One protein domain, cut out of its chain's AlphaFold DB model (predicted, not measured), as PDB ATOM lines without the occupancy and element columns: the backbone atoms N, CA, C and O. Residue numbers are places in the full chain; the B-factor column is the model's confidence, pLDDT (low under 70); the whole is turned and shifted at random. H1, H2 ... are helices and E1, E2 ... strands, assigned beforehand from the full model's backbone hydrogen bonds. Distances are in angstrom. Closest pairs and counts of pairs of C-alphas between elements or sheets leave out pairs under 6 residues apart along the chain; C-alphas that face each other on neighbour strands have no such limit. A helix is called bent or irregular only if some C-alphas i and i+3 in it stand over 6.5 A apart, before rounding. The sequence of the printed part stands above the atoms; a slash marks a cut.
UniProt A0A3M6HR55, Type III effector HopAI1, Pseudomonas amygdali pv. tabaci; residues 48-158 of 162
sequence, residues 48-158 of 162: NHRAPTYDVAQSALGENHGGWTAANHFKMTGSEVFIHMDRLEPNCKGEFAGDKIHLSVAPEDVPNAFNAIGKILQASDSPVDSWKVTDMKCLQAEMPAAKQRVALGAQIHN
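What this domain is: This is residues 48 to 158 of the 162 residues of the protein "Type III effector HopAI1" of Pseudomonas amygdali pv. tabaci (UniProt A0A3M6HR55). Look for a strongly twisted sheet of four antiparallel strands with H1 and H3 over one face, about perpendicular to each other, while short H2 is on the opposite face, beside the strands. A wide loop, residues 88 to 106, swings out between E3 and H3, H4 only grazes the sheet, and residues 141 to 146 stick out. The printed part has 111 residues, in order H1 E1 E2 H2 E3 H3 E4 H4, and the sheet runs E1 E2 E3 E4. The class is mixed, helices and strands, with under half of the residues, 55, in named elements. The whole is compact, with a radius of gyration of the C-alphas of 13.5 A and spans of 39 by 30 by 26 A.

How they stand to each other: Start at H1, residues 54 to 59, which is on the sheet at a height of 8.0 A; its Ala 57 comes closest to Ala 70 of E2, residues 68 to 72, C-alphas 6.0 A apart. E1, residues 61 to 65, and E2 form an antiparallel hairpin; look for N 65 and O 68 at 2.8 A, within hydrogen-bond range. H2, residues 73 to 77, is on the opposite face from H1, over none of the strands. E3, residues 82 to 87, is antiparallel to E2, with N 71 and O 84 at 2.9 A. H3, residues 107 to 121, touches H1 with residues 111 to 115 alone, closest at the C-alphas of Tyr 54 and Pro 111, 5.4 A, about perpendicular at 87 degrees. H3 runs along E4, residues 130 to 134, at 11 degrees on the local plane. E4 is antiparallel to E3, with N 83 and O 133 at 2.8 A. H4, residues 145 to 152, is close to H3 but not clearly touching it: the closest C-alphas, Pro 107 and Leu 152, are 6.2 A apart. In H2 every O i to N i+4 pair is within hydrogen-bond range, against 1 of 2 in H1, 7 of 11 in H3 and 1 of 4 in H4, where 3 of 5 O i to N i+3 pairs are.

Where its parts are: Find C-alpha 54 at (-32.645, 20.463, -33.437), where H1 begins; it is 8.9 A long. E1 measures 11.7 A, E2 13.2 A, H2 5.6 A, E3 16.3 A and E4 14.1 A. H3 runs 19.6 A from C-alpha 107 at (-22.012, 16.395, -40.082); it is irregular, with C-alphas 108 and 111 7.3 A apart. H4, 10.6 A long, ends at C-alpha 152, (-22.098, 12.781, -45.178).

The domain as a whole: The C-alphas farthest apart, Asp 125 and Glu 142, are 40.4 A apart. The printed part has no cut, and its long link is E3 to H3, 19 residues. Near the last residue, 156 to 157 pair antiparallel with 132 to 133 of E4. Mean pLDDT of the printed part is 87.5; residues 140 to 142, 145 to 146, 151 to 153 and 158 are under 70.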
ATOM      1  N   ASN A  48     -39.352  32.755 -38.134       94.94
ATOM      2  CA  ASN A  48     -40.205  32.043 -37.182       94.94
ATOM      3  C   ASN A  48     -39.446  31.759 -35.879       94.94
ATOM      4  O   ASN A  48     -38.714  30.778 -35.752       94.94
ATOM      5  N   HIS A  49     -39.648  32.611 -34.877       93.69
ATOM      6  CA  HIS A  49     -39.027  32.467 -33.557       93.69
ATOM      7  C   HIS A  49     -39.578  31.300 -32.721       93.69
ATOM      8  O   HIS A  49     -38.992  30.976 -31.692       93.69
ATOM      9  N   ARG A  50     -40.687  30.678 -33.143       95.06
ATOM     10  CA  ARG A  50     -41.294  29.511 -32.481       95.06
ATOM     11  C   ARG A  50     -40.874  28.180 -33.107       95.06
ATOM     12  O   ARG A  50     -41.347  27.142 -32.650       95.06
ATOM     13  N   ALA A  51     -40.019  28.209 -34.132       94.75
ATOM     14  CA  ALA A  51     -39.433  27.005 -34.708       94.75
ATOM     15  C   ALA A  51     -38.669  26.218 -33.623       94.75
ATOM     16  O   ALA A  51     -37.998  26.836 -32.784       94.75
ATOM     17  N   PRO A  52     -38.753  24.875 -33.611       96.88
ATOM     18  CA  PRO A  52     -38.051  24.070 -32.626       96.88
ATOM     19  C   PRO A  52     -36.540  24.145 -32.868       96.88
ATOM     20  O   PRO A  52     -36.089  24.406 -33.983       96.88
ATOM     21  N   THR A  53     -35.747  23.886 -31.831       96.75
ATOM     22  CA  THR A  53     -34.321  23.591 -32.018       96.75
ATOM     23  C   THR A  53     -34.139  22.148 -32.477       96.75
ATOM     24  O   THR A  53     -35.046  21.325 -32.337       96.75
ATOM     25  N   TYR A  54     -32.957  21.818 -32.994       96.31
ATOM     26  CA  TYR A  54     -32.645  20.463 -33.437       96.31
ATOM     27  C   TYR A  54     -32.822  19.425 -32.319       96.31
ATOM     28  O   TYR A  54     -33.453  18.397 -32.540       96.31
ATOM     29  N   ASP A  55     -32.354  19.710 -31.100       95.62
ATOM     30  CA  ASP A  55     -32.517  18.792 -29.964       95.62
ATOM     31  C   ASP A  55     -33.990  18.564 -29.594       95.62
ATOM     32  O   ASP A  55     -34.382  17.435 -29.301       95.62
ATOM     33  N   VAL A  56     -34.823  19.610 -29.655       96.06
ATOM     34  CA  VAL A  56     -36.275  19.486 -29.432       96.06
ATOM     35  C   VAL A  56     -36.905  18.639 -30.537       96.06
ATOM     36  O   VAL A  56     -37.648  17.697 -30.256       96.06
ATOM     37  N   ALA A  57     -36.555  18.921 -31.791       95.62
ATOM     38  CA  ALA A  57     -37.030  18.193 -32.961       95.62
ATOM     39  C   ALA A  57     -36.632  16.708 -32.931       95.62
ATOM     40  O   ALA A  57     -37.409  15.844 -33.332       95.62
ATOM     41  N   GLN A  58     -35.454  16.380 -32.393       94.81
ATOM     42  CA  GLN A  58     -35.017  14.998 -32.212       94.81
ATOM     43  C   GLN A  58     -35.917  14.218 -31.256       94.81
ATOM     44  O   GLN A  58     -36.009  12.999 -31.376       94.81
ATOM     45  N   SER A  59     -36.561  14.857 -30.284       93.69
ATOM     46  CA  SER A  59     -37.531  14.205 -29.393       93.69
ATOM     47  C   SER A  59     -38.972  14.224 -29.894       93.69
ATOM     48  O   SER A  59     -39.790  13.538 -29.293       93.69
ATOM     49  N   ALA A  60     -39.262  14.954 -30.968       94.75
ATOM     50  CA  ALA A  60     -40.626  15.222 -31.393       94.75
ATOM     51  C   ALA A  60     -41.336  13.980 -31.963       94.75
ATOM     52  O   ALA A  60     -40.742  13.185 -32.698       94.75
ATOM     53  N   LEU A  61     -42.619  13.834 -31.646       94.69
ATOM     54  CA  LEU A  61     -43.520  12.754 -32.056       94.69
ATOM     55  C   LEU A  61     -44.764  13.272 -32.806       94.69
ATOM     56  O   LEU A  61     -45.721  12.523 -32.998       94.69
ATOM     57  N   GLY A  62     -44.761  14.540 -33.226       93.69
ATOM     58  CA  GLY A  62     -45.861  15.184 -33.953       93.69
ATOM     59  C   GLY A  62     -46.362  16.482 -33.316       93.69
ATOM     60  O   GLY A  62     -47.481  16.911 -33.598       93.69
ATOM     61  N   GLU A  63     -45.587  17.101 -32.428       93.88
ATOM     62  CA  GLU A  63     -45.951  18.341 -31.749       93.88
ATOM     63  C   GLU A  63     -45.947  19.548 -32.699       93.88
ATOM     64  O   GLU A  63     -45.187  19.619 -33.669       93.88
ATOM     65  N   ASN A  64     -46.793  20.537 -32.385       95.69
ATOM     66  CA  ASN A  64     -46.852  21.809 -33.099       95.69
ATOM     67  C   ASN A  64     -45.817  22.796 -32.548       95.69
ATOM     68  O   ASN A  64     -45.848  23.168 -31.374       95.69
ATOM     69  N   HIS A  65     -44.978  23.300 -33.443       94.06
ATOM     70  CA  HIS A  65     -44.021  24.359 -33.202       94.06
ATOM     71  C   HIS A  65     -44.252  25.508 -34.183       94.06
ATOM     72  O   HIS A  65     -43.786  25.505 -35.320       94.06
ATOM     73  N   GLY A  66     -45.004  26.520 -33.747       92.31
ATOM     74  CA  GLY A  66     -45.157  27.756 -34.512       92.31
ATOM     75  C   GLY A  66     -45.847  27.586 -35.868       92.31
ATOM     76  O   GLY A  66     -45.468  28.284 -36.807       92.31
ATOM     77  N   GLY A  67     -46.838  26.694 -35.971       95.12
ATOM     78  CA  GLY A  67     -47.574  26.432 -37.216       95.12
ATOM     79  C   GLY A  67     -47.023  25.263 -38.039       95.12
ATOM     80  O   GLY A  67     -47.491  25.026 -39.153       95.12
ATOM     81  N   TRP A  68     -46.053  24.538 -37.488       96.75
ATOM     82  CA  TRP A  68     -45.406  23.391 -38.113       96.75
ATOM     83  C   TRP A  68     -45.470  22.177 -37.203       96.75
ATOM     84  O   TRP A  68     -45.308  22.306 -35.994       96.75
ATOM     85  N   THR A  69     -45.668  21.006 -37.782       96.94
ATOM     86  CA  THR A  69     -45.558  19.720 -37.100       96.94
ATOM     87  C   THR A  69     -44.121  19.230 -37.198       96.94
ATOM     88  O   THR A  69     -43.581  19.158 -38.301       96.94
ATOM     89  N   ALA A  70     -43.514  18.875 -36.064       96.69
ATOM     90  CA  ALA A  70     -42.219  18.200 -36.013       96.69
ATOM     91  C   ALA A  70     -42.416  16.723 -35.647       96.69
ATOM     92  O   ALA A  70     -43.030  16.422 -34.627       96.69
ATOM     93  N   ALA A  71     -41.890  15.799 -36.451       95.31
ATOM     94  CA  ALA A  71     -42.062  14.364 -36.225       95.31
ATOM     95  C   ALA A  71     -40.774  13.586 -36.516       95.31
ATOM     96  O   ALA A  71     -40.326  13.489 -37.660       95.31
ATOM     97  N   ASN A  72     -40.174  12.989 -35.486       94.44
ATOM     98  CA  ASN A  72     -39.037  12.091 -35.646       94.44
ATOM     99  C   ASN A  72     -39.522  10.676 -35.971       94.44
ATOM    100  O   ASN A  72     -39.903   9.893 -35.095       94.44
ATOM    101  N   HIS A  73     -39.463  10.318 -37.249       90.19
ATOM    102  CA  HIS A  73     -39.993   9.044 -37.712       90.19
ATOM    103  C   HIS A  73     -39.139   7.843 -37.299       90.19
ATOM    104  O   HIS A  73     -39.681   6.737 -37.199       90.19
ATOM    105  N   PHE A  74     -37.853   8.039 -36.980       87.69
ATOM    106  CA  PHE A  74     -37.044   6.973 -36.389       87.69
ATOM    107  C   PHE A  74     -37.630   6.550 -35.044       87.69
ATOM    108  O   PHE A  74     -37.815   5.363 -34.791       87.69
ATOM    109  N   LYS A  75     -37.994   7.519 -34.202       86.75
ATOM    110  CA  LYS A  75     -38.585   7.246 -32.886       86.75
ATOM    111  C   LYS A  75     -40.013   6.727 -32.972       86.75
ATOM    112  O   LYS A  75     -40.378   5.847 -32.201       86.75
ATOM    113  N   MET A  76     -40.810   7.251 -33.900       86.44
ATOM    114  CA  MET A  76     -42.212   6.850 -34.039       86.44
ATOM    115  C   MET A  76     -42.377   5.459 -34.657       86.44
ATOM    116  O   MET A  76     -43.290   4.728 -34.285       86.44
ATOM    117  N   THR A  77     -41.534   5.100 -35.630       84.38
ATOM    118  CA  THR A  77     -41.762   3.913 -36.474       84.38
ATOM    119  C   THR A  77     -40.535   3.023 -36.666       84.38
ATOM    120  O   THR A  77     -40.669   1.920 -37.185       84.38
ATOM    121  N   GLY A  78     -39.330   3.489 -36.323       80.31
ATOM    122  CA  GLY A  78     -38.068   2.785 -36.592       80.31
ATOM    123  C   GLY A  78     -37.703   2.657 -38.078       80.31
ATOM    124  O   GLY A  78     -36.695   2.036 -38.416       80.31
ATOM    125  N   SER A  79     -38.506   3.218 -38.987       76.31
ATOM    126  CA  SER A  79     -38.409   2.932 -40.423       76.31
ATOM    127  C   SER A  79     -37.359   3.790 -41.142       76.31
ATOM    128  O   SER A  79     -36.575   3.290 -41.963       76.31
ATOM    129  N   GLU A  80     -37.266   5.070 -40.786       84.25
ATOM    130  CA  GLU A  80     -36.390   6.052 -41.425       84.25
ATOM    131  C   GLU A  80     -35.606   6.887 -40.412       84.25
ATOM    132  O   GLU A  80     -35.980   6.968 -39.252       84.25
ATOM    133  N   VAL A  81     -34.502   7.491 -40.852       89.50
ATOM    134  CA  VAL A  81     -33.560   8.254 -40.007       89.50
ATOM    135  C   VAL A  81     -33.783   9.762 -40.124       89.50
ATOM    136  O   VAL A  81     -32.833  10.538 -40.112       89.50
ATOM    137  N   PHE A  82     -35.035  10.178 -40.318       92.31
ATOM    138  CA  PHE A  82     -35.380  11.565 -40.609       92.31
ATOM    139  C   PHE A  82     -36.363  12.135 -39.599       92.31
ATOM    140  O   PHE A  82     -37.252  11.445 -39.094       92.31
ATOM    141  N   ILE A  83     -36.213  13.434 -39.376       94.94
ATOM    142  CA  ILE A  83     -37.167  14.277 -38.679       94.94
ATOM    143  C   ILE A  83     -37.890  15.095 -39.743       94.94
ATOM    144  O   ILE A  83     -37.249  15.826 -40.501       94.94
ATOM    145  N   HIS A  84     -39.209  14.951 -39.812       95.06
ATOM    146  CA  HIS A  84     -40.066  15.677 -40.745       95.06
ATOM    147  C   HIS A  84     -40.597  16.953 -40.110       95.06
ATOM    148  O   HIS A  84     -40.869  17.003 -38.910       95.06
ATOM    149  N   MET A  85     -40.697  17.983 -40.941       96.31
ATOM    150  CA  MET A  85     -41.207  19.306 -40.623       96.31
ATOM    151  C   MET A  85     -42.266  19.648 -41.663       96.31
ATOM    152  O   MET A  85     -41.925  19.934 -42.810       96.31
ATOM    153  N   ASP A  86     -43.534  19.639 -41.262       95.12
ATOM    154  CA  ASP A  86     -44.667  19.874 -42.163       95.12
ATOM    155  C   ASP A  86     -45.497  21.073 -41.704       95.12
ATOM    156  O   ASP A  86     -45.877  21.174 -40.537       95.12
ATOM    157  N   ARG A  87     -45.796  22.001 -42.616       95.00
ATOM    158  CA  ARG A  87     -46.651  23.155 -42.333       95.00
ATOM    159  C   ARG A  87     -48.083  22.669 -42.126       95.00
ATOM    160  O   ARG A  87     -48.628  21.964 -42.971       95.00
ATOM    161  N   LEU A  88     -48.713  23.092 -41.029       93.69
ATOM    162  CA  LEU A  88     -50.094  22.701 -40.713       93.69
ATOM    163  C   LEU A  88     -51.101  23.209 -41.744       93.69
ATOM    164  O   LEU A  88     -52.043  22.504 -42.097       93.69
ATOM    165  N   GLU A  89     -50.882  24.424 -42.241       91.88
ATOM    166  CA  GLU A  89     -51.681  25.040 -43.297       91.88
ATOM    167  C   GLU A  89     -50.788  25.320 -44.514       91.88
ATOM    168  O   GLU A  89     -50.187  26.391 -44.582       91.88
ATOM    169  N   PRO A  90     -50.655  24.373 -45.467       90.00
ATOM    170  CA  PRO A  90     -49.784  24.523 -46.635       90.00
ATOM    171  C   PRO A  90     -50.130  25.753 -47.483       90.00
ATOM    172  O   PRO A  90     -51.301  25.968 -47.829       90.00
ATOM    173  N   ASN A  91     -49.114  26.528 -47.860       87.38
ATOM    174  CA  ASN A  91     -49.242  27.671 -48.763       87.38
ATOM    175  C   ASN A  91     -49.406  27.210 -50.222       87.38
ATOM    176  O   ASN A  91     -50.232  27.738 -50.970       87.38
ATOM    177  N   CYS A  92     -48.659  26.184 -50.618       82.75
ATOM    178  CA  CYS A  92     -48.687  25.565 -51.929       82.75
ATOM    179  C   CYS A  92     -49.959  24.724 -52.107       82.75
ATOM    180  O   CYS A  92     -50.223  23.776 -51.370       82.75
ATOM    181  N   LYS A  93     -50.763  25.069 -53.120       80.81
ATOM    182  CA  LYS A  93     -52.014  24.359 -53.459       80.81
ATOM    183  C   LYS A  93     -51.880  23.409 -54.654       80.81
ATOM    184  O   LYS A  93     -52.836  22.708 -54.976       80.81
ATOM    185  N   GLY A  94     -50.733  23.426 -55.333       76.50
ATOM    186  CA  GLY A  94     -50.454  22.567 -56.481       76.50
ATOM    187  C   GLY A  94     -50.033  21.151 -56.081       76.50
ATOM    188  O   GLY A  94     -49.715  20.873 -54.925       76.50
ATOM    189  N   GLU A  95     -50.033  20.247 -57.059       77.31
ATOM    190  CA  GLU A  95     -49.458  18.912 -56.896       77.31
ATOM    191  C   GLU A  95     -47.927  18.979 -56.961       77.31
ATOM    192  O   GLU A  95     -47.342  19.850 -57.597       77.31
ATOM    193  N   PHE A  96     -47.263  18.036 -56.299       78.12
ATOM    194  CA  PHE A  96     -45.807  17.999 -56.269       78.12
ATOM    195  C   PHE A  96     -45.226  17.535 -57.607       78.12
ATOM    196  O   PHE A  96     -45.444  16.394 -58.008       78.12
ATOM    197  N   ALA A  97     -44.428  18.394 -58.244       77.50
ATOM    198  CA  ALA A  97     -43.828  18.137 -59.554       77.50
ATOM    199  C   ALA A  97     -42.496  17.355 -59.514       77.50
ATOM    200  O   ALA A  97     -41.941  17.034 -60.561       77.50
ATOM    201  N   GLY A  98     -41.980  17.018 -58.325       80.31
ATOM    202  CA  GLY A  98     -40.731  16.258 -58.163       80.31
ATOM    203  C   GLY A  98     -39.496  17.099 -57.826       80.31
ATOM    204  O   GLY A  98     -38.475  16.530 -57.423       80.31
ATOM    205  N   ASP A  99     -39.591  18.425 -57.927       82.81
ATOM    206  CA  ASP A  99     -38.489  19.341 -57.637       82.81
ATOM    207  C   ASP A  99     -38.118  19.337 -56.151       82.81
ATOM    208  O   ASP A  99     -38.968  19.416 -55.263       82.81
ATOM    209  N   LYS A 100     -36.819  19.221 -55.862       85.19
ATOM    210  CA  LYS A 100     -36.302  19.175 -54.491       85.19
ATOM    211  C   LYS A 100     -34.915  19.781 -54.389       85.19
ATOM    212  O   LYS A 100     -34.061  19.585 -55.252       85.19
ATOM    213  N   ILE A 101     -34.671  20.430 -53.260       87.38
ATOM    214  CA  ILE A 101     -33.362  20.956 -52.884       87.38
ATOM    215  C   ILE A 101     -32.804  20.097 -51.751       87.38
ATOM    216  O   ILE A 101     -33.549  19.665 -50.865       87.38
ATOM    217  N   HIS A 102     -31.495  19.854 -51.795       88.75
ATOM    218  CA  HIS A 102     -30.741  19.288 -50.682       88.75
ATOM    219  C   HIS A 102     -29.688  20.299 -50.235       88.75
ATOM    220  O   HIS A 102     -29.033  20.913 -51.076       88.75
ATOM    221  N   LEU A 103     -29.508  20.440 -48.926       89.00
ATOM    222  CA  LEU A 103     -28.423  21.211 -48.337       89.00
ATOM    223  C   LEU A 103     -27.453  20.238 -47.678       89.00
ATOM    224  O   LEU A 103     -27.860  19.377 -46.892       89.00
ATOM    225  N   SER A 104     -26.182  20.383 -48.034       91.38
ATOM    226  CA  SER A 104     -25.082  19.611 -47.471       91.38
ATOM    227  C   SER A 104     -24.268  20.508 -46.555       91.38
ATOM    228  O   SER A 104     -23.808  21.565 -46.985       91.38
ATOM    229  N   VAL A 105     -24.077  20.077 -45.315       91.31
ATOM    230  CA  VAL A 105     -23.207  20.728 -44.327       91.31
ATOM    231  C   VAL A 105     -22.257  19.700 -43.720       91.31
ATOM    232  O   VAL A 105     -22.439  18.495 -43.926       91.31
ATOM    233  N   ALA A 106     -21.240  20.158 -42.987       89.88
ATOM    234  CA  ALA A 106     -20.421  19.254 -42.191       89.88
ATOM    235  C   ALA A 106     -21.319  18.507 -41.175       89.88
ATOM    236  O   ALA A 106     -22.221  19.132 -40.607       89.88
ATOM    237  N   PRO A 107     -21.147  17.187 -40.965       88.88
ATOM    238  CA  PRO A 107     -22.012  16.395 -40.082       88.88
ATOM    239  C   PRO A 107     -22.183  16.980 -38.670       88.88
ATOM    240  O   PRO A 107     -23.286  16.983 -38.124       88.88
ATOM    241  N   GLU A 108     -21.104  17.508 -38.102       91.31
ATOM    242  CA  GLU A 108     -21.049  18.172 -36.799       91.31
ATOM    243  C   GLU A 108     -21.855  19.479 -36.747       91.31
ATOM    244  O   GLU A 108     -22.350  19.861 -35.687       91.31
ATOM    245  N   ASP A 109     -22.049  20.128 -37.896       94.69
ATOM    246  CA  ASP A 109     -22.758  21.398 -38.021       94.69
ATOM    247  C   ASP A 109     -24.251  21.227 -38.301       94.69
ATOM    248  O   ASP A 109     -24.983  22.216 -38.284       94.69
ATOM    249  N   VAL A 110     -24.749  20.005 -38.523       94.06
ATOM    250  CA  VAL A 110     -26.178  19.756 -38.796       94.06
ATOM    251  C   VAL A 110     -27.101  20.397 -37.746       94.06
ATOM    252  O   VAL A 110     -28.045  21.079 -38.159       94.06
ATOM    253  N   PRO A 111     -26.851  20.285 -36.423       95.31
ATOM    254  CA  PRO A 111     -27.692  20.946 -35.423       95.31
ATOM    255  C   PRO A 111     -27.688  22.476 -35.555       95.31
ATOM    256  O   PRO A 111     -28.736  23.120 -35.465       95.31
ATOM    257  N   ASN A 112     -26.516  23.065 -35.810       95.81
ATOM    258  CA  ASN A 112     -26.357  24.510 -35.968       95.81
ATOM    259  C   ASN A 112     -27.035  25.004 -37.250       95.81
ATOM    260  O   ASN A 112     -27.778  25.987 -37.217       95.81
ATOM    261  N   ALA A 113     -26.840  24.289 -38.359       94.62
ATOM    262  CA  ALA A 113     -27.473  24.564 -39.638       94.62
ATOM    263  C   ALA A 113     -28.997  24.493 -39.517       94.62
ATOM    264  O   ALA A 113     -29.676  25.438 -39.918       94.62
ATOM    265  N   PHE A 114     -29.531  23.439 -38.889       95.94
ATOM    266  CA  PHE A 114     -30.960  23.299 -38.615       95.94
ATOM    267  C   PHE A 114     -31.508  24.503 -37.839       95.94
ATOM    268  O   PHE A 114     -32.493  25.107 -38.258       95.94
ATOM    269  N   ASN A 115     -30.852  24.897 -36.745       95.62
ATOM    270  CA  ASN A 115     -31.295  26.018 -35.913       95.62
ATOM    271  C   ASN A 115     -31.234  27.367 -36.653       95.62
ATOM    272  O   ASN A 115     -32.071  28.244 -36.417       95.62
ATOM    273  N   ALA A 116     -30.240  27.546 -37.527       92.06
ATOM    274  CA  ALA A 116     -30.048  28.769 -38.296       92.06
ATOM    275  C   ALA A 116     -31.086  28.902 -39.418       92.06
ATOM    276  O   ALA A 116     -31.772  29.922 -39.510       92.06
ATOM    277  N   ILE A 117     -31.231  27.869 -40.251       93.12
ATOM    278  CA  ILE A 117     -32.105  27.938 -41.426       93.12
ATOM    279  C   ILE A 117     -33.556  27.602 -41.099       93.12
ATOM    280  O   ILE A 117     -34.454  28.077 -41.789       93.12
ATOM    281  N   GLY A 118     -33.810  26.809 -40.054       93.62
ATOM    282  CA  GLY A 118     -35.147  26.334 -39.703       93.62
ATOM    283  C   GLY A 118     -36.120  27.483 -39.467       93.62
ATOM    284  O   GLY A 118     -37.259  27.424 -39.915       93.62
ATOM    285  N   LYS A 119     -35.647  28.590 -38.888       93.56
ATOM    286  CA  LYS A 119     -36.467  29.792 -38.683       93.56
ATOM    287  C   LYS A 119     -36.881  30.475 -39.990       93.56
ATOM    288  O   LYS A 119     -37.926  31.115 -40.021       93.56
ATOM    289  N   ILE A 120     -36.068  30.359 -41.042       93.19
ATOM    290  CA  ILE A 120     -36.373  30.878 -42.383       93.19
ATOM    291  C   ILE A 120     -37.280  29.891 -43.116       93.19
ATOM    292  O   ILE A 120     -38.311  30.290 -43.639       93.19
ATOM    293  N   LEU A 121     -36.947  28.597 -43.111       93.19
ATOM    294  CA  LEU A 121     -37.750  27.565 -43.775       93.19
ATOM    295  C   LEU A 121     -39.168  27.479 -43.204       93.19
ATOM    296  O   LEU A 121     -40.113  27.270 -43.960       93.19
ATOM    297  N   GLN A 122     -39.312  27.688 -41.894       94.38
ATOM    298  CA  GLN A 122     -40.590  27.665 -41.185       94.38
ATOM    299  C   GLN A 122     -41.275  29.035 -41.086       94.38
ATOM    300  O   GLN A 122     -42.275  29.174 -40.376       94.38
ATOM    301  N   ALA A 123     -40.756  30.051 -41.776       93.56
ATOM    302  CA  ALA A 123     -41.382  31.364 -41.856       93.56
ATOM    303  C   ALA A 123     -42.804  31.280 -42.435       93.56
ATOM    304  O   ALA A 123     -43.117  30.421 -43.268       93.56
ATOM    305  N   SER A 124     -43.689  32.190 -42.021       91.62
ATOM    306  CA  SER A 124     -45.056  32.260 -42.561       91.62
ATOM    307  C   SER A 124     -45.066  32.540 -44.066       91.62
ATOM    308  O   SER A 124     -45.912  32.012 -44.778       91.62
ATOM    309  N   ASP A 125     -44.093  33.319 -44.536       90.81
ATOM    310  CA  ASP A 125     -43.876  33.707 -45.930       90.81
ATOM    311  C   ASP A 125     -42.824  32.842 -46.648       90.81
ATOM    312  O   ASP A 125     -42.450  33.132 -47.783       90.81
ATOM    313  N   SER A 126     -42.351  31.765 -46.012       91.56
ATOM    314  CA  SER A 126     -41.529  30.768 -46.696       91.56
ATOM    315  C   SER A 126     -42.357  30.064 -47.779       91.56
ATOM    316  O   SER A 126     -43.489  29.652 -47.507       91.56
ATOM    317  N   PRO A 127     -41.801  29.863 -48.985       89.00
ATOM    318  CA  PRO A 127     -42.449  29.077 -50.029       89.00
ATOM    319  C   PRO A 127     -42.397  27.569 -49.743       89.00
ATOM    320  O   PRO A 127     -42.987  26.788 -50.477       89.00
ATOM    321  N   VAL A 128     -41.657  27.147 -48.714       91.44
ATOM    322  CA  VAL A 128     -41.532  25.742 -48.328       91.44
ATOM    323  C   VAL A 128     -42.684  25.362 -47.404       91.44
ATOM    324  O   VAL A 128     -42.946  26.063 -46.425       91.44
ATOM    325  N   ASP A 129     -43.327  24.231 -47.689       93.62
ATOM    326  CA  ASP A 129     -44.395  23.662 -46.848       93.62
ATOM    327  C   ASP A 129     -44.018  22.361 -46.148       93.62
ATOM    328  O   ASP A 129     -44.653  21.970 -45.176       93.62
ATOM    329  N   SER A 130     -43.000  21.672 -46.642       93.81
ATOM    330  CA  SER A 130     -42.502  20.441 -46.043       93.81
ATOM    331  C   SER A 130     -41.003  20.386 -46.247       93.81
ATOM    332  O   SER A 130     -40.501  20.854 -47.273       93.81
ATOM    333  N   TRP A 131     -40.294  19.865 -45.256       95.00
ATOM    334  CA  TRP A 131     -38.883  19.535 -45.345       95.00
ATOM    335  C   TRP A 131     -38.518  18.507 -44.287       95.00
ATOM    336  O   TRP A 131     -39.259  18.262 -43.340       95.00
ATOM    337  N   LYS A 132     -37.351  17.894 -44.438       94.31
ATOM    338  CA  LYS A 132     -36.828  16.975 -43.437       94.31
ATOM    339  C   LYS A 132     -35.336  17.119 -43.254       94.31
ATOM    340  O   LYS A 132     -34.630  17.623 -44.130       94.31
ATOM    341  N   VAL A 133     -34.881  16.675 -42.093       94.81
ATOM    342  CA  VAL A 133     -33.473  16.631 -41.721       94.81
ATOM    343  C   VAL A 133     -33.103  15.240 -41.221       94.81
ATOM    344  O   VAL A 133     -33.916  14.574 -40.579       94.81
ATOM    345  N   THR A 134     -31.883  14.792 -41.492       93.31
ATOM    346  CA  THR A 134     -31.332  13.566 -40.905       93.31
ATOM    347  C   THR A 134     -31.236  13.687 -39.380       93.31
ATOM    348  O   THR A 134     -30.737  14.688 -38.862       93.31
ATOM    349  N   ASP A 135     -31.676  12.662 -38.646       92.06
ATOM    350  CA  ASP A 135     -31.379  12.512 -37.219       92.06
ATOM    351  C   ASP A 135     -29.976  11.914 -37.040       92.06
ATOM    352  O   ASP A 135     -29.761  10.706 -37.171       92.06
ATOM    353  N   MET A 136     -29.014  12.776 -36.713       89.88
ATOM    354  CA  MET A 136     -27.607  12.413 -36.591       89.88
ATOM    355  C   MET A 136     -27.327  11.493 -35.398       89.88
ATOM    356  O   MET A 136     -26.332  10.775 -35.420       89.88
ATOM    357  N   LYS A 137     -28.202  11.453 -34.379       86.06
ATOM    358  CA  LYS A 137     -28.043  10.551 -33.221       86.06
ATOM    359  C   LYS A 137     -28.453   9.110 -33.542       86.06
ATOM    360  O   LYS A 137     -28.043   8.191 -32.839       86.06
ATOM    361  N   CYS A 138     -29.246   8.899 -34.592       79.44
ATOM    362  CA  CYS A 138     -29.763   7.579 -34.967       79.44
ATOM    363  C   CYS A 138     -28.902   6.865 -36.017       79.44
ATOM    364  O   CYS A 138     -29.157   5.705 -36.348       79.44
ATOM    365  N   LEU A 139     -27.879   7.540 -36.539       75.62
ATOM    366  CA  LEU A 139     -26.946   6.971 -37.498       75.62
ATOM    367  C   LEU A 139     -25.923   6.089 -36.777       75.62
ATOM    368  O   LEU A 139     -24.971   6.567 -36.170       75.62
ATOM    369  N   GLN A 140     -26.131   4.777 -36.857       67.00
ATOM    370  CA  GLN A 140     -25.183   3.778 -36.362       67.00
ATOM    371  C   GLN A 140     -24.214   3.357 -37.476       67.00
ATOM    372  O   GLN A 140     -24.594   3.295 -38.649       67.00
ATOM    373  N   ALA A 141     -22.975   3.016 -37.106       60.53
ATOM    374  CA  ALA A 141     -21.926   2.580 -38.038       60.53
ATOM    375  C   ALA A 141     -22.313   1.337 -38.865       60.53
ATOM    376  O   ALA A 141     -21.778   1.119 -39.947       60.53
ATOM    377  N   GLU A 142     -23.277   0.555 -38.384       64.62
ATOM    378  CA  GLU A 142     -23.757  -0.677 -39.017       64.62
ATOM    379  C   GLU A 142     -24.940  -0.448 -39.974       64.62
ATOM    380  O   GLU A 142     -25.431  -1.381 -40.610       64.62
ATOM    381  N   MET A 143     -25.428   0.792 -40.099       71.31
ATOM    382  CA  MET A 143     -26.532   1.085 -41.008       71.31
ATOM    383  C   MET A 143     -26.133   0.905 -42.481       71.31
ATOM    384  O   MET A 143     -24.999   1.206 -42.853       71.31
ATOM    385  N   PRO A 144     -27.072   0.502 -43.360       72.50
ATOM    386  CA  PRO A 144     -26.804   0.356 -44.788       72.50
ATOM    387  C   PRO A 144     -26.199   1.626 -45.398       72.50
ATOM    388  O   PRO A 144     -26.636   2.734 -45.081       72.50
ATOM    389  N   ALA A 145     -25.274   1.474 -46.351       69.31
ATOM    390  CA  ALA A 145     -24.565   2.589 -46.994       69.31
ATOM    391  C   ALA A 145     -25.501   3.691 -47.541       69.31
ATOM    392  O   ALA A 145     -25.180   4.878 -47.494       69.31
ATOM    393  N   ALA A 146     -26.706   3.324 -47.995       69.00
ATOM    394  CA  ALA A 146     -27.728   4.277 -48.434       69.00
ATOM    395  C   ALA A 146     -28.203   5.227 -47.314       69.00
ATOM    396  O   ALA A 146     -28.435   6.407 -47.578       69.00
ATOM    397  N   LYS A 147     -28.320   4.732 -46.072       70.44
ATOM    398  CA  LYS A 147     -28.650   5.531 -44.879       70.44
ATOM    399  C   LYS A 147     -27.435   6.312 -44.364       70.44
ATOM    400  O   LYS A 147     -27.603   7.400 -43.837       70.44
ATOM    401  N   GLN A 148     -26.216   5.820 -44.585       70.50
ATOM    402  CA  GLN A 148     -24.994   6.556 -44.237       70.50
ATOM    403  C   GLN A 148     -24.719   7.737 -45.177       70.50
ATOM    404  O   GLN A 148     -24.184   8.756 -44.749       70.50
ATOM    405  N   ARG A 149     -25.127   7.658 -46.452       75.75
ATOM    406  CA  ARG A 149     -24.916   8.755 -47.414       75.75
ATOM    407  C   ARG A 149     -25.540  10.074 -46.949       75.75
ATOM    408  O   ARG A 149     -24.927  11.119 -47.127       75.75
ATOM    409  N   VAL A 150     -26.726  10.012 -46.337       74.19
ATOM    410  CA  VAL A 150     -27.437  11.195 -45.814       74.19
ATOM    411  C   VAL A 150     -26.855  11.731 -44.502       74.19
ATOM    412  O   VAL A 150     -27.371  12.707 -43.971       74.19
ATOM    413  N   ALA A 151     -25.801  11.100 -43.974       68.25
ATOM    414  CA  ALA A 151     -24.969  11.628 -42.895       68.25
ATOM    415  C   ALA A 151     -23.862  12.540 -43.437       68.25
ATOM    416  O   ALA A 151     -23.555  13.573 -42.849       68.25
ATOM    417  N   LEU A 152     -23.271  12.145 -44.570       64.81
ATOM    418  CA  LEU A 152     -22.098  12.781 -45.178       64.81
ATOM    419  C   LEU A 152     -22.454  13.985 -46.062       64.81
ATOM    420  O   LEU A 152     -21.599  14.813 -46.357       64.81
ATOM    421  N   GLY A 153     -23.707  14.079 -46.501       69.31
ATOM    422  CA  GLY A 153     -24.225  15.196 -47.282       69.31
ATOM    423  C   GLY A 153     -25.729  15.073 -47.495       69.31
ATOM    424  O   GLY A 153     -26.319  14.033 -47.208       69.31
ATOM    425  N   ALA A 154     -26.350  16.126 -48.028       75.38
ATOM    426  CA  ALA A 154     -27.787  16.189 -48.286       75.38
ATOM    427  C   ALA A 154     -28.647  15.955 -47.027       75.38
ATOM    428  O   ALA A 154     -29.724  15.361 -47.110       75.38
ATOM    429  N   GLN A 155     -28.157  16.413 -45.870       79.31
ATOM    430  CA  GLN A 155     -28.783  16.164 -44.574       79.31
ATOM    431  C   GLN A 155     -30.109  16.902 -44.421       79.31
ATOM    432  O   GLN A 155     -30.957  16.441 -43.671       79.31
ATOM    433  N   ILE A 156     -30.303  18.026 -45.117       77.94
ATOM    434  CA  ILE A 156     -31.568  18.771 -45.138       77.94
ATOM    435  C   ILE A 156     -32.141  18.672 -46.542       77.94
ATOM    436  O   ILE A 156     -31.446  18.962 -47.515       77.94
ATOM    437  N   HIS A 157     -33.383  18.217 -46.671       79.81
ATOM    438  CA  HIS A 157     -33.908  17.765 -47.950       79.81
ATOM    439  C   HIS A 157     -35.427  17.867 -48.052       79.81
ATOM    440  O   HIS A 157     -36.125  18.121 -47.073       79.81
ATOM    441  N   ASN A 158     -35.919  17.655 -49.278       66.31
ATOM    442  CA  ASN A 158     -37.330  17.749 -49.647       66.31
ATOM    443  C   ASN A 158     -37.957  19.105 -49.303       66.31
ATOM    444  O   ASN A 158     -39.105  19.130 -48.887       66.31
TER     445      ASN A 158